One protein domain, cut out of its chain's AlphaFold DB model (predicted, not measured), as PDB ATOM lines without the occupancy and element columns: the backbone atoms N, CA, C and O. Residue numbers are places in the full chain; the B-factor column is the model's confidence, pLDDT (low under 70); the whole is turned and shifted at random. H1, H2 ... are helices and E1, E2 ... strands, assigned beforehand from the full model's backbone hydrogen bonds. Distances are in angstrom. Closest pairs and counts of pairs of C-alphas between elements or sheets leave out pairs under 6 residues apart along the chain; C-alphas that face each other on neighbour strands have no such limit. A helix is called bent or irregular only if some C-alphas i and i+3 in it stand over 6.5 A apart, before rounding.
ATOM      1  N   ARG A   7     -45.329 -42.113  -7.343       92.19
ATOM      2  CA  ARG A   7     -46.493 -42.987  -7.472       92.19
ATOM      3  C   ARG A   7     -45.982 -44.395  -7.772       92.19
ATOM      4  O   ARG A   7     -45.703 -44.692  -8.934       92.19
ATOM      5  N   PRO A   8     -45.839 -45.252  -6.744       89.88
ATOM      6  CA  PRO A   8     -45.268 -46.590  -6.902       89.88
ATOM      7  C   PRO A   8     -46.035 -47.503  -7.863       89.88
ATOM      8  O   PRO A   8     -45.446 -48.446  -8.373       89.88
ATOM      9  N   SER A   9     -47.319 -47.223  -8.122       87.94
ATOM     10  CA  SER A   9     -48.133 -47.930  -9.115       87.94
ATOM     11  C   SER A   9     -48.954 -46.958  -9.960       87.94
ATOM     12  O   SER A   9     -49.431 -45.928  -9.466       87.94
ATOM     13  N   ASN A  10     -49.102 -47.308 -11.233       90.81
ATOM     14  CA  ASN A  10     -50.048 -46.793 -12.220       90.81
ATOM     15  C   ASN A  10     -50.084 -47.783 -13.397       90.81
ATOM     16  O   ASN A  10     -49.318 -48.742 -13.413       90.81
ATOM     17  N   GLU A  11     -50.914 -47.527 -14.398       91.88
ATOM     18  CA  GLU A  11     -51.109 -48.400 -15.555       91.88
ATOM     19  C   GLU A  11     -49.808 -48.750 -16.302       91.88
ATOM     20  O   GLU A  11     -49.607 -49.910 -16.659       91.88
ATOM     21  N   LEU A  12     -48.887 -47.791 -16.469       90.50
ATOM     22  CA  LEU A  12     -47.604 -48.027 -17.148       90.50
ATOM     23  C   LEU A  12     -46.583 -48.732 -16.254       90.50
ATOM     24  O   LEU A  12     -45.703 -49.439 -16.743       90.50
ATOM     25  N   VAL A  13     -46.698 -48.562 -14.937       90.25
ATOM     26  CA  VAL A  13     -45.917 -49.356 -13.989       90.25
ATOM     27  C   VAL A  13     -46.438 -50.788 -13.950       90.25
ATOM     28  O   VAL A  13     -45.650 -51.723 -13.910       90.25
ATOM     29  N   GLU A  14     -47.748 -50.996 -13.994       91.06
ATOM     30  CA  GLU A  14     -48.376 -52.317 -13.939       91.06
ATOM     31  C   GLU A  14     -48.084 -53.149 -15.193       91.06
ATOM     32  O   GLU A  14     -47.769 -54.332 -15.063       91.06
ATOM     33  N   CYS A  15     -48.074 -52.537 -16.384       91.81
ATOM     34  CA  CYS A  15     -47.701 -53.224 -17.627       91.81
ATOM     35  C   CYS A  15     -46.181 -53.377 -17.841       91.81
ATOM     36  O   CYS A  15     -45.769 -54.034 -18.795       91.81
ATOM     37  N   GLY A  16     -45.346 -52.819 -16.954       88.31
ATOM     38  CA  GLY A  16     -43.884 -52.948 -17.003       88.31
ATOM     39  C   GLY A  16     -43.174 -51.969 -17.944       88.31
ATOM     40  O   GLY A  16     -41.978 -52.119 -18.181       88.31
ATOM     41  N   GLU A  17     -43.867 -50.956 -18.465       91.31
ATOM     42  CA  GLU A  17     -43.261 -49.911 -19.301       91.31
ATOM     43  C   GLU A  17     -42.505 -48.847 -18.483       91.31
ATOM     44  O   GLU A  17     -41.569 -48.214 -18.983       91.31
ATOM     45  N   ALA A  18     -42.875 -48.659 -17.215       91.56
ATOM     46  CA  ALA A  18     -42.211 -47.758 -16.281       91.56
ATOM     47  C   ALA A  18     -41.894 -48.446 -14.948       91.56
ATOM     48  O   ALA A  18     -42.587 -49.358 -14.509       91.56
ATOM     49  N   HIS A  19     -40.865 -47.965 -14.255       90.56
ATOM     50  CA  HIS A  19     -40.524 -48.467 -12.927       90.56
ATOM     51  C   HIS A  19     -41.281 -47.733 -11.811       90.56
ATOM     52  O   HIS A  19     -41.552 -48.321 -10.766       90.56
ATOM     53  N   VAL A  20     -41.604 -46.449 -12.011       91.75
ATOM     54  CA  VAL A  20     -42.359 -45.619 -11.058       91.75
ATOM     55  C   VAL A  20     -43.032 -44.440 -11.772       91.75
ATOM     56  O   VAL A  20     -42.497 -43.898 -12.741       91.75
ATOM     57  N   GLY A  21     -44.208 -44.027 -11.297       89.94
ATOM     58  CA  GLY A  21     -44.871 -42.795 -11.722       89.94
ATOM     59  C   GLY A  21     -44.367 -41.569 -10.965       89.94
ATOM     60  O   GLY A  21     -44.071 -41.649  -9.774       89.94
ATOM     61  N   VAL A  22     -44.283 -40.419 -11.631       88.56
ATOM     62  CA  VAL A  22     -43.755 -39.173 -11.059       88.56
ATOM     63  C   VAL A  22     -44.536 -37.970 -11.576       88.56
ATOM     64  O   VAL A  22     -44.936 -37.955 -12.731       88.56
ATOM     65  N   LEU A  23     -44.732 -36.927 -10.762       71.75
ATOM     66  CA  LEU A  23     -45.318 -35.666 -11.263       71.75
ATOM     67  C   LEU A  23     -44.284 -34.809 -12.024       71.75
ATOM     68  O   LEU A  23     -44.633 -34.061 -12.932       71.75
ATOM     69  N   HIS A  24     -43.000 -34.962 -11.678       71.19
ATOM     70  CA  HIS A  24     -41.863 -34.327 -12.341       71.19
ATOM     71  C   HIS A  24     -40.688 -35.305 -12.411       71.19
ATOM     72  O   HIS A  24     -40.252 -35.835 -11.387       71.19
ATOM     73  N   ALA A  25     -40.169 -35.537 -13.616       66.38
ATOM     74  CA  ALA A  25     -38.980 -36.351 -13.836       66.38
ATOM     75  C   ALA A  25     -37.727 -35.473 -13.773       66.38
ATOM     76  O   ALA A  25     -37.681 -34.398 -14.368       66.38
ATOM     77  N   THR A  26     -36.706 -35.927 -13.046       77.19
ATOM     78  CA  THR A  26     -35.426 -35.219 -12.943       77.19
ATOM     79  C   THR A  26     -34.269 -36.211 -12.913       77.19
ATOM     80  O   THR A  26     -34.413 -37.336 -12.435       77.19
ATOM     81  N   ILE A  27     -33.096 -35.754 -13.352       93.50
ATOM     82  CA  ILE A  27     -31.809 -36.446 -13.179       93.50
ATOM     83  C   ILE A  27     -31.568 -36.813 -11.705       93.50
ATOM     84  O   ILE A  27     -31.148 -37.928 -11.393       93.50
ATOM     85  N   ALA A  28     -31.902 -35.900 -10.786       93.62
ATOM     86  CA  ALA A  28     -31.775 -36.134  -9.352       93.62
ATOM     87  C   ALA A  28     -32.604 -37.331  -8.878       93.62
ATOM     88  O   ALA A  28     -32.123 -38.128  -8.074       93.62
ATOM     89  N   LEU A  29     -33.822 -37.488  -9.404       93.56
ATOM     90  CA  LEU A  29     -34.688 -38.596  -9.032       93.56
ATOM     91  C   LEU A  29     -34.167 -39.940  -9.553       93.56
ATOM     92  O   LEU A  29     -34.160 -40.904  -8.796       93.56
ATOM     93  N   GLY A  30     -33.684 -40.008 -10.797       93.69
ATOM     94  CA  GLY A  30     -33.066 -41.233 -11.324       93.69
ATOM     95  C   GLY A  30     -31.899 -41.698 -10.458       93.69
ATOM     96  O   GLY A  30     -31.853 -42.855 -10.042       93.69
ATOM     97  N   ARG A  31     -31.010 -40.763 -10.102       94.94
ATOM     98  CA  ARG A  31     -29.894 -41.026  -9.190       94.94
ATOM     99  C   ARG A  31     -30.373 -41.528  -7.823       94.94
ATOM    100  O   ARG A  31     -29.918 -42.570  -7.358       94.94
ATOM    101  N   PHE A  32     -31.310 -40.813  -7.198       94.56
ATOM    102  CA  PHE A  32     -31.871 -41.186  -5.898       94.56
ATOM    103  C   PHE A  32     -32.500 -42.586  -5.918       94.56
ATOM    104  O   PHE A  32     -32.275 -43.374  -5.006       94.56
ATOM    105  N   LEU A  33     -33.252 -42.919  -6.970       94.31
ATOM    106  CA  LEU A  33     -33.895 -44.225  -7.109       94.31
ATOM    107  C   LEU A  33     -32.887 -45.362  -7.287       94.31
ATOM    108  O   LEU A  33     -33.205 -46.498  -6.946       94.31
ATOM    109  N   VAL A  34     -31.682 -45.093  -7.799       94.62
ATOM    110  CA  VAL A  34     -30.588 -46.075  -7.779       94.62
ATOM    111  C   VAL A  34     -30.090 -46.307  -6.350       94.62
ATOM    112  O   VAL A  34     -29.961 -47.460  -5.933       94.62
ATOM    113  N   ASP A  35     -29.907 -45.232  -5.587       93.25
ATOM    114  CA  ASP A  35     -29.351 -45.270  -4.231       93.25
ATOM    115  C   ASP A  35     -30.345 -45.719  -3.144       93.25
ATOM    116  O   ASP A  35     -29.916 -46.084  -2.052       93.25
ATOM    117  N   ILE A  36     -31.661 -45.673  -3.382       91.25
ATOM    118  CA  ILE A  36     -32.663 -46.035  -2.368       91.25
ATOM    119  C   ILE A  36     -32.847 -47.560  -2.260       91.25
ATOM    120  O   ILE A  36     -32.945 -48.303  -3.247       91.25
ATOM    121  N   HIS A  37     -32.902 -48.049  -1.020       89.81
ATOM    122  CA  HIS A  37     -33.092 -49.473  -0.706       89.81
ATOM    123  C   HIS A  37     -34.473 -49.793  -0.141       89.81
ATOM    124  O   HIS A  37     -34.815 -50.969  -0.033       89.81
ATOM    125  N   ASP A  38     -35.249 -48.759   0.170       91.19
ATOM    126  CA  ASP A  38     -36.589 -48.872   0.718       91.19
ATOM    127  C   ASP A  38     -37.581 -49.361  -0.362       91.19
ATOM    128  O   ASP A  38     -37.808 -48.651  -1.352       91.19
ATOM    129  N   PRO A  39     -38.144 -50.576  -0.220       88.19
ATOM    130  CA  PRO A  39     -39.098 -51.123  -1.176       88.19
ATOM    131  C   PRO A  39     -40.458 -50.417  -1.137       88.19
ATOM    132  O   PRO A  39     -41.184 -50.515  -2.119       88.19
ATOM    133  N   ASP A  40     -40.797 -49.684  -0.075       88.88
ATOM    134  CA  ASP A  40     -42.047 -48.919  -0.016       88.88
ATOM    135  C   ASP A  40     -41.949 -47.656  -0.886       88.88
ATOM    136  O   ASP A  40     -42.932 -47.210  -1.481       88.88
ATOM    137  N   ILE A  41     -40.736 -47.110  -1.024       87.94
ATOM    138  CA  ILE A  41     -40.441 -45.969  -1.901       87.94
ATOM    139  C   ILE A  41     -40.256 -46.427  -3.350       87.94
ATOM    140  O   ILE A  41     -40.760 -45.780  -4.272       87.94
ATOM    141  N   PHE A  42     -39.531 -47.529  -3.568       91.25
ATOM    142  CA  PHE A  42     -39.279 -48.059  -4.906       91.25
ATOM    143  C   PHE A  42     -39.465 -49.589  -4.981       91.25
ATOM    144  O   PHE A  42     -38.484 -50.341  -4.955       91.25
ATOM    145  N   PRO A  43     -40.712 -50.076  -5.142       86.62
ATOM    146  CA  PRO A  43     -41.014 -51.511  -5.088       86.62
ATOM    147  C   PRO A  43     -40.288 -52.336  -6.153       86.62
ATOM    148  O   PRO A  43     -39.745 -53.405  -5.869       86.62
ATOM    149  N   ARG A  44     -40.201 -51.803  -7.378       87.12
ATOM    150  CA  ARG A  44     -39.577 -52.466  -8.536       87.12
ATOM    151  C   ARG A  44     -38.049 -52.378  -8.557       87.12
ATOM    152  O   ARG A  44     -37.416 -52.766  -9.533       87.12
ATOM    153  N   ARG A  45     -37.398 -51.939  -7.472       87.06
ATOM    154  CA  ARG A  45     -35.933 -51.771  -7.434       87.06
ATOM    155  C   ARG A  45     -35.143 -53.046  -7.765       87.06
ATOM    156  O   ARG A  45     -33.970 -52.962  -8.120       87.06
ATOM    157  N   ARG A  46     -35.725 -54.235  -7.578       84.50
ATOM    158  CA  ARG A  46     -35.052 -55.519  -7.853       84.50
ATOM    159  C   ARG A  46     -35.043 -55.887  -9.337       84.50
ATOM    160  O   ARG A  46     -34.279 -56.761  -9.716       84.50
ATOM    161  N   GLU A  47     -35.852 -55.215 -10.151       84.44
ATOM    162  CA  GLU A  47     -35.917 -55.412 -11.605       84.44
ATOM    163  C   GLU A  47     -34.764 -54.705 -12.334       84.44
ATOM    164  O   GLU A  47     -34.522 -54.958 -13.508       84.44
ATOM    165  N   ARG A  48     -34.022 -53.838 -11.630       84.06
ATOM    166  CA  ARG A  48     -32.865 -53.130 -12.179       84.06
ATOM    167  C   ARG A  48     -31.775 -54.120 -12.575       84.06
ATOM    168  O   ARG A  48     -31.231 -54.830 -11.729       84.06
ATOM    169  N   VAL A  49     -31.415 -54.089 -13.850       90.19
ATOM    170  CA  VAL A  49     -30.284 -54.833 -14.401       90.19
ATOM    171  C   VAL A  49     -29.122 -53.867 -14.581       90.19
ATOM    172  O   VAL A  49     -29.285 -52.790 -15.152       90.19
ATOM    173  N   VAL A  50     -27.954 -54.246 -14.061       94.12
ATOM    174  CA  VAL A  50     -26.715 -53.510 -14.312       94.12
ATOM    175  C   VAL A  50     -26.173 -53.946 -15.665       94.12
ATOM    176  O   VAL A  50     -25.882 -55.126 -15.867       94.12
ATOM    177  N   ASP A  51     -25.992 -52.991 -16.568       95.44
ATOM    178  CA  ASP A  51     -25.189 -53.201 -17.761       95.44
ATOM    179  C   ASP A  51     -23.710 -53.216 -17.358       95.44
ATOM    180  O   ASP A  51     -23.126 -52.194 -16.987       95.44
ATOM    181  N   SER A  52     -23.093 -54.396 -17.423       93.06
ATOM    182  CA  SER A  52     -21.692 -54.593 -17.053       93.06
ATOM    183  C   SER A  52     -20.699 -53.882 -17.976       93.06
ATOM    184  O   SER A  52     -19.594 -53.577 -17.533       93.06
ATOM    185  N   ALA A  53     -21.056 -53.629 -19.238       94.88
ATOM    186  CA  ALA A  53     -20.162 -52.992 -20.201       94.88
ATOM    187  C   ALA A  53     -20.121 -51.475 -19.995       94.88
ATOM    188  O   ALA A  53     -19.045 -50.885 -19.935       94.88
ATOM    189  N   SER A  54     -21.290 -50.849 -19.843       95.50
ATOM    190  CA  SER A  54     -21.393 -49.399 -19.633       95.50
ATOM    191  C   SER A  54     -21.305 -48.987 -18.157       95.50
ATOM    192  O   SER A  54     -21.108 -47.801 -17.859       95.50
ATOM    193  N   GLN A  55     -21.419 -49.948 -17.230       97.12
ATOM    194  CA  GLN A  55     -21.552 -49.722 -15.787       97.12
ATOM    195  C   GLN A  55     -22.690 -48.734 -15.510       97.12
ATOM    196  O   GLN A  55     -22.484 -47.659 -14.940       97.12
ATOM    197  N   THR A  56     -23.886 -49.072 -15.992       97.44
ATOM    198  CA  THR A  56     -25.090 -48.247 -15.847       97.44
ATOM    199  C   THR A  56     -26.311 -49.083 -15.473       97.44
ATOM    200  O   THR A  56     -26.309 -50.308 -15.584       97.44
ATOM    201  N   VAL A  57     -27.354 -48.405 -15.002       96.12
ATOM    202  CA  VAL A  57     -28.685 -48.962 -14.758       96.12
ATOM    203  C   VAL A  57     -29.719 -48.079 -15.445       96.12
ATOM    204  O   VAL A  57     -29.663 -46.852 -15.331       96.12
ATOM    205  N   GLU A  58     -30.690 -48.697 -16.112       95.69
ATOM    206  CA  GLU A  58     -31.839 -47.981 -16.660       95.69
ATOM    207  C   GLU A  58     -32.934 -47.764 -15.608       95.69
ATOM    208  O   GLU A  58     -33.296 -48.662 -14.842       95.69
ATOM    209  N   VAL A  59     -33.492 -46.553 -15.583       94.94
ATOM    210  CA  VAL A  59     -34.622 -46.180 -14.732       94.94
ATOM    211  C   VAL A  59     -35.678 -45.467 -15.576       94.94
ATOM    212  O   VAL A  59     -35.520 -44.304 -15.929       94.94
ATOM    213  N   ASN A  60     -36.785 -46.145 -15.875       94.62
ATOM    214  CA  ASN A  60     -37.918 -45.572 -16.597       94.62
ATOM    215  C   ASN A  60     -38.904 -44.908 -15.631       94.62
ATOM    216  O   ASN A  60     -39.433 -45.558 -14.725       94.62
ATOM    217  N   LEU A  61     -39.175 -43.620 -15.840       94.38
ATOM    218  CA  LEU A  61     -40.154 -42.848 -15.079       94.38
ATOM    219  C   LEU A  61     -41.366 -42.554 -15.955       94.38
ATOM    220  O   LEU A  61     -41.220 -42.017 -17.051       94.38
ATOM    221  N   HIS A  62     -42.564 -42.832 -15.451       93.31
ATOM    222  CA  HIS A  62     -43.793 -42.353 -16.074       93.31
ATOM    223  C   HIS A  62     -44.118 -40.956 -15.532       93.31
ATOM    224  O   HIS A  62     -44.555 -40.819 -14.392       93.31
ATOM    225  N   ALA A  63     -43.885 -39.921 -16.341       90.00
ATOM    226  CA  ALA A  63     -44.252 -38.537 -16.048       90.00
ATOM    227  C   ALA A  63     -45.522 -38.128 -16.823       90.00
ATOM    228  O   ALA A  63     -45.888 -38.811 -17.778       90.00
ATOM    229  N   PRO A  64     -46.175 -36.989 -16.511       86.50
ATOM    230  CA  PRO A  64     -47.356 -36.538 -17.259       86.50
ATOM    231  C   PRO A  64     -47.097 -36.304 -18.758       86.50
ATOM    232  O   PRO A  64     -48.027 -36.300 -19.556       86.50
ATOM    233  N   CYS A  65     -45.834 -36.103 -19.147       86.50
ATOM    234  CA  CYS A  65     -45.403 -35.977 -20.539       86.50
ATOM    235  C   CYS A  65     -45.081 -37.318 -21.225       86.50
ATOM    236  O   CYS A  65     -44.635 -37.320 -22.370       86.50
ATOM    237  N   GLY A  66     -45.290 -38.447 -20.546       89.88
ATOM    238  CA  GLY A  66     -44.953 -39.787 -21.015       89.88
ATOM    239  C   GLY A  66     -43.733 -40.382 -20.310       89.88
ATOM    240  O   GLY A  66     -43.322 -39.945 -19.231       89.88
ATOM    241  N   ILE A  67     -43.164 -41.424 -20.916       93.19
ATOM    242  CA  ILE A  67     -42.037 -42.164 -20.340       93.19
ATOM    243  C   ILE A  67     -40.732 -41.401 -20.573       93.19
ATOM    244  O   ILE A  67     -40.321 -41.177 -21.711       93.19
ATOM    245  N   VAL A  68     -40.054 -41.072 -19.476       94.81
ATOM    246  CA  VAL A  68     -38.688 -40.549 -19.460       94.81
ATOM    247  C   VAL A  68     -37.757 -41.703 -19.106       94.81
ATOM    248  O   VAL A  68     -37.884 -42.291 -18.032       94.81
ATOM    249  N   ARG A  69     -36.835 -42.047 -20.007       95.94
ATOM    250  CA  ARG A  69     -35.915 -43.181 -19.824       95.94
ATOM    251  C   ARG A  69     -34.572 -42.663 -19.347       95.94
ATOM    252  O   ARG A  69     -33.928 -41.935 -20.096       95.94
ATOM    253  N   LEU A  70     -34.176 -42.981 -18.119       96.75
ATOM    254  CA  LEU A  70     -32.908 -42.529 -17.552       96.75
ATOM    255  C   LEU A  70     -31.860 -43.629 -17.605       96.75
ATOM    256  O   LEU A  70     -32.165 -44.788 -17.346       96.75
ATOM    257  N   THR A  71     -30.617 -43.233 -17.834       97.56
ATOM    258  CA  THR A  71     -29.437 -44.076 -17.688       97.56
ATOM    259  C   THR A  71     -28.585 -43.493 -16.570       97.56
ATOM    260  O   THR A  71     -28.103 -42.361 -16.652       97.56
ATOM    261  N   VAL A  72     -28.424 -44.258 -15.493       97.81
ATOM    262  CA  VAL A  72     -27.698 -43.836 -14.295       97.81
ATOM    263  C   VAL A  72     -26.387 -44.617 -14.216       97.81
ATOM    264  O   VAL A  72     -26.429 -45.841 -14.068       97.81
ATOM    265  N   PRO A  73     -25.225 -43.951 -14.304       97.94
ATOM    266  CA  PRO A  73     -23.939 -44.573 -14.028       97.94
ATOM    267  C   PRO A  73     -23.884 -45.162 -12.625       97.94
ATOM    268  O   PRO A  73     -24.379 -44.555 -11.672       97.94
ATOM    269  N   VAL A  74     -23.262 -46.331 -12.492       97.25
ATOM    270  CA  VAL A  74     -23.110 -47.011 -11.209       97.25
ATOM    271  C   VAL A  74     -21.675 -47.443 -10.946       97.25
ATOM    272  O   VAL A  74     -20.934 -47.780 -11.864       97.25
ATOM    273  N   VAL A  75     -21.313 -47.484  -9.666       95.69
ATOM    274  CA  VAL A  75     -20.148 -48.214  -9.170       95.69
ATOM    275  C   VAL A  75     -20.648 -49.513  -8.555       95.69
ATOM    276  O   VAL A  75     -21.416 -49.501  -7.588       95.69
ATOM    277  N   VAL A  76     -20.223 -50.640  -9.121       91.38
ATOM    278  CA  VAL A  76     -20.542 -51.967  -8.589       91.38
ATOM    279  C   VAL A  76     -19.533 -52.329  -7.505       91.38
ATOM    280  O   VAL A  76     -18.326 -52.347  -7.731       91.38
ATOM    281  N   THR A  77     -20.041 -52.623  -6.315       85.50
ATOM    282  CA  THR A  77     -19.274 -53.176  -5.194       85.50
ATOM    283  C   THR A  77     -19.658 -54.639  -4.977       85.50
ATOM    284  O   THR A  77     -20.661 -55.101  -5.515       85.50
ATOM    285  N   GLU A  78     -18.918 -55.365  -4.135       77.50
ATOM    286  CA  GLU A  78     -19.238 -56.762  -3.785       77.50
ATOM    287  C   GLU A  78     -20.662 -56.951  -3.231       77.50
ATOM    288  O   GLU A  78     -21.220 -58.042  -3.315       77.50
ATOM    289  N   LYS A  79     -21.250 -55.899  -2.644       76.69
ATOM    290  CA  LYS A  79     -22.556 -55.958  -1.974       76.69
ATOM    291  C   LYS A  79     -23.698 -55.433  -2.835       76.69
ATOM    292  O   LYS A  79     -24.814 -55.931  -2.716       76.69
ATOM    293  N   GLU A  80     -23.442 -54.413  -3.651       85.50
ATOM    294  CA  GLU A  80     -24.470 -53.708  -4.420       85.50
ATOM    295  C   GLU A  80     -23.883 -52.737  -5.451       85.50
ATOM    296  O   GLU A  80     -22.722 -52.329  -5.360       85.50
ATOM    297  N   ALA A  81     -24.722 -52.323  -6.399       90.62
ATOM    298  CA  ALA A  81     -24.471 -51.184  -7.272       90.62
ATOM    299  C   ALA A  81     -25.029 -49.900  -6.637       90.62
ATOM    300  O   ALA A  81     -26.177 -49.882  -6.191       90.62
ATOM    301  N   LYS A  82     -24.226 -48.833  -6.620       94.12
ATOM    302  CA  LYS A  82     -24.627 -47.479  -6.191       94.12
ATOM    303  C   LYS A  82     -24.449 -46.495  -7.325       94.12
ATOM    304  O   LYS A  82     -23.607 -46.739  -8.182       94.12
ATOM    305  N   SER A  83     -25.180 -45.383  -7.317       95.88
ATOM    306  CA  SER A  83     -24.964 -44.344  -8.323       95.88
ATOM    307  C   SER A  83     -23.535 -43.795  -8.256       95.88
ATOM    308  O   SER A  83     -22.981 -43.586  -7.174       95.88
ATOM    309  N   ASP A  84     -22.937 -43.563  -9.422       96.62
ATOM    310  CA  ASP A  84     -21.625 -42.942  -9.555       96.62
ATOM    311  C   ASP A  84     -21.786 -41.419  -9.722       96.62
ATOM    312  O   ASP A  84     -22.218 -40.966 -10.783       96.62
ATOM    313  N   PRO A  85     -21.452 -40.595  -8.708       94.69
ATOM    314  CA  PRO A  85     -21.556 -39.139  -8.802       94.69
ATOM    315  C   PRO A  85     -20.538 -38.487  -9.746       94.69
ATOM    316  O   PRO A  85     -20.647 -37.283  -9.979       94.69
ATOM    317  N   SER A  86     -19.512 -39.218 -10.192       95.31
ATOM    318  CA  SER A  86     -18.443 -38.680 -11.041       95.31
ATOM    319  C   SER A  86     -18.808 -38.663 -12.525       95.31
ATOM    320  O   SER A  86     -18.163 -37.972 -13.311       95.31
ATOM    321  N   ARG A  87     -19.859 -39.397 -12.905       96.19
ATOM    322  CA  ARG A  87     -20.356 -39.508 -14.274       96.19
ATOM    323  C   ARG A  87     -21.766 -38.916 -14.360       96.19
ATOM    324  O   ARG A  87     -22.547 -39.073 -13.420       96.19
ATOM    325  N   PRO A  88     -22.118 -38.247 -15.468       96.06
ATOM    326  CA  PRO A  88     -23.432 -37.643 -15.608       96.06
ATOM    327  C   PRO A  88     -24.516 -38.714 -15.757       96.06
ATOM    328  O   PRO A  88     -24.334 -39.730 -16.426       96.06
ATOM    329  N   VAL A  89     -25.675 -38.457 -15.161       97.38
ATOM    330  CA  VAL A  89     -26.906 -39.189 -15.470       97.38
ATOM    331  C   VAL A  89     -27.451 -38.637 -16.775       97.38
ATOM    332  O   VAL A  89     -27.475 -37.418 -16.957       97.38
ATOM    333  N   SER A  90     -27.941 -39.509 -17.649       97.12
ATOM    334  CA  SER A  90     -28.623 -39.090 -18.869       97.12
ATOM    335  C   SER A  90     -30.093 -39.492 -18.864       97.12
ATOM    336  O   SER A  90     -30.499 -40.420 -18.163       97.12
ATOM    337  N   PHE A  91     -30.916 -38.776 -19.627       96.81
ATOM    338  CA  PHE A  91     -32.278 -39.196 -19.923       96.81
ATOM    339  C   PHE A  91     -32.636 -38.979 -21.388       96.81
ATOM    340  O   PHE A  91     -32.174 -38.022 -22.004       96.81
ATOM    341  N   LEU A  92     -33.491 -39.849 -21.923       97.12
ATOM    342  CA  LEU A  92     -34.159 -39.667 -23.207       97.12
ATOM    343  C   LEU A  92     -35.528 -39.033 -22.985       97.12
ATOM    344  O   LEU A  92     -36.350 -39.552 -22.219       97.12
ATOM    345  N   SER A  93     -35.769 -37.914 -23.661       95.19
ATOM    346  CA  SER A  93     -37.045 -37.215 -23.606       95.19
ATOM    347  C   SER A  93     -38.147 -37.984 -24.352       95.19
ATOM    348  O   SER A  93     -37.881 -38.663 -25.349       95.19
TER     349      SER A  93
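This is residues 7 to 93 of the 299 residues of a protein of Aspergillus heteromorphus CBS 117.55 (UniProt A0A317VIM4). Look first for a strongly twisted sheet built on one long hairpin, E2 and E3, and curled round the helix H2; the short strand E1 is added beside E2, and the short strands E4 and E5 beside E3. The small helix H1 is on the opposite face of the sheet from H2, and the short helix H3 only grazes the sheet. The printed part has 87 residues, with three named helices and five named strands in the order H1 E1 H2 H3 E2 E3 E4 E5; the class is mixed, helices and strands. The sheet is branched: E1 and E2 are parallel, and the other neighbour pairs are antiparallel. The whole is compact, with a radius of gyration of the C-alphas of 12.2 A and spans of 34 by 25 by 19 A.

Begin with the hairpin of E2, residues 56 to 63, and E3, residues 66 to 76, where N 59 and O 70 are 2.8 A apart. E1, residues 20 to 22, is on the other side of E2 from E3, with N 22 and O 62 2.8 A apart. On the other side of E3 from E2, look for E4, residues 81 to 83, with N 75 and O 82 2.8 A apart, and E5, residues 89 to 92, with N 71 and O 90 2.8 A apart. E2, E3 and E4 form a meander, each strand the antiparallel neighbour of the one before. The sheet curls round H2, residues 27 to 35; the closest C-alphas of H2 and E3 are those of Arg 31 and Val 72, 6.2 A apart. H1, residues 11 to 14, is on the opposite face at a height of 8.0 A over the sheet. H3, residues 43 to 47, is irregular, with C-alphas 43 and 46 7.7 A apart. E1, H2, H3 and E2 make a strand-helix-strand unit, two parallel neighbour strands with helices between, and its crossover is right-handed. In H2 every O i to N i+4 pair is within hydrogen-bond range, in H3 0 of 1 is, with 1 of 2 O i to N i+3 pairs, and H1 is too short for an O i to N i+4 pair.

Find C-alpha 66 at (-44.953, -39.787, -21.015); from there E3 runs 30.0 A to C-alpha 76 at (-20.542, -51.967, -8.589). E2 measures 21.5 A, H2 12.8 A, E5 10.6 A and H3 9.1 A. E4 measures 6.9 A, E1 6.6 A and H1 5.0 A, beginning at C-alpha 11 at (-51.109, -48.400, -15.555).

The two C-alphas farthest apart are those of Cys 65 and Glu 78, 37.4 A. The printed part has no cut, and no link is long. The mean pLDDT of the printed part is 91.1; look at residue 25 for the one value under 70.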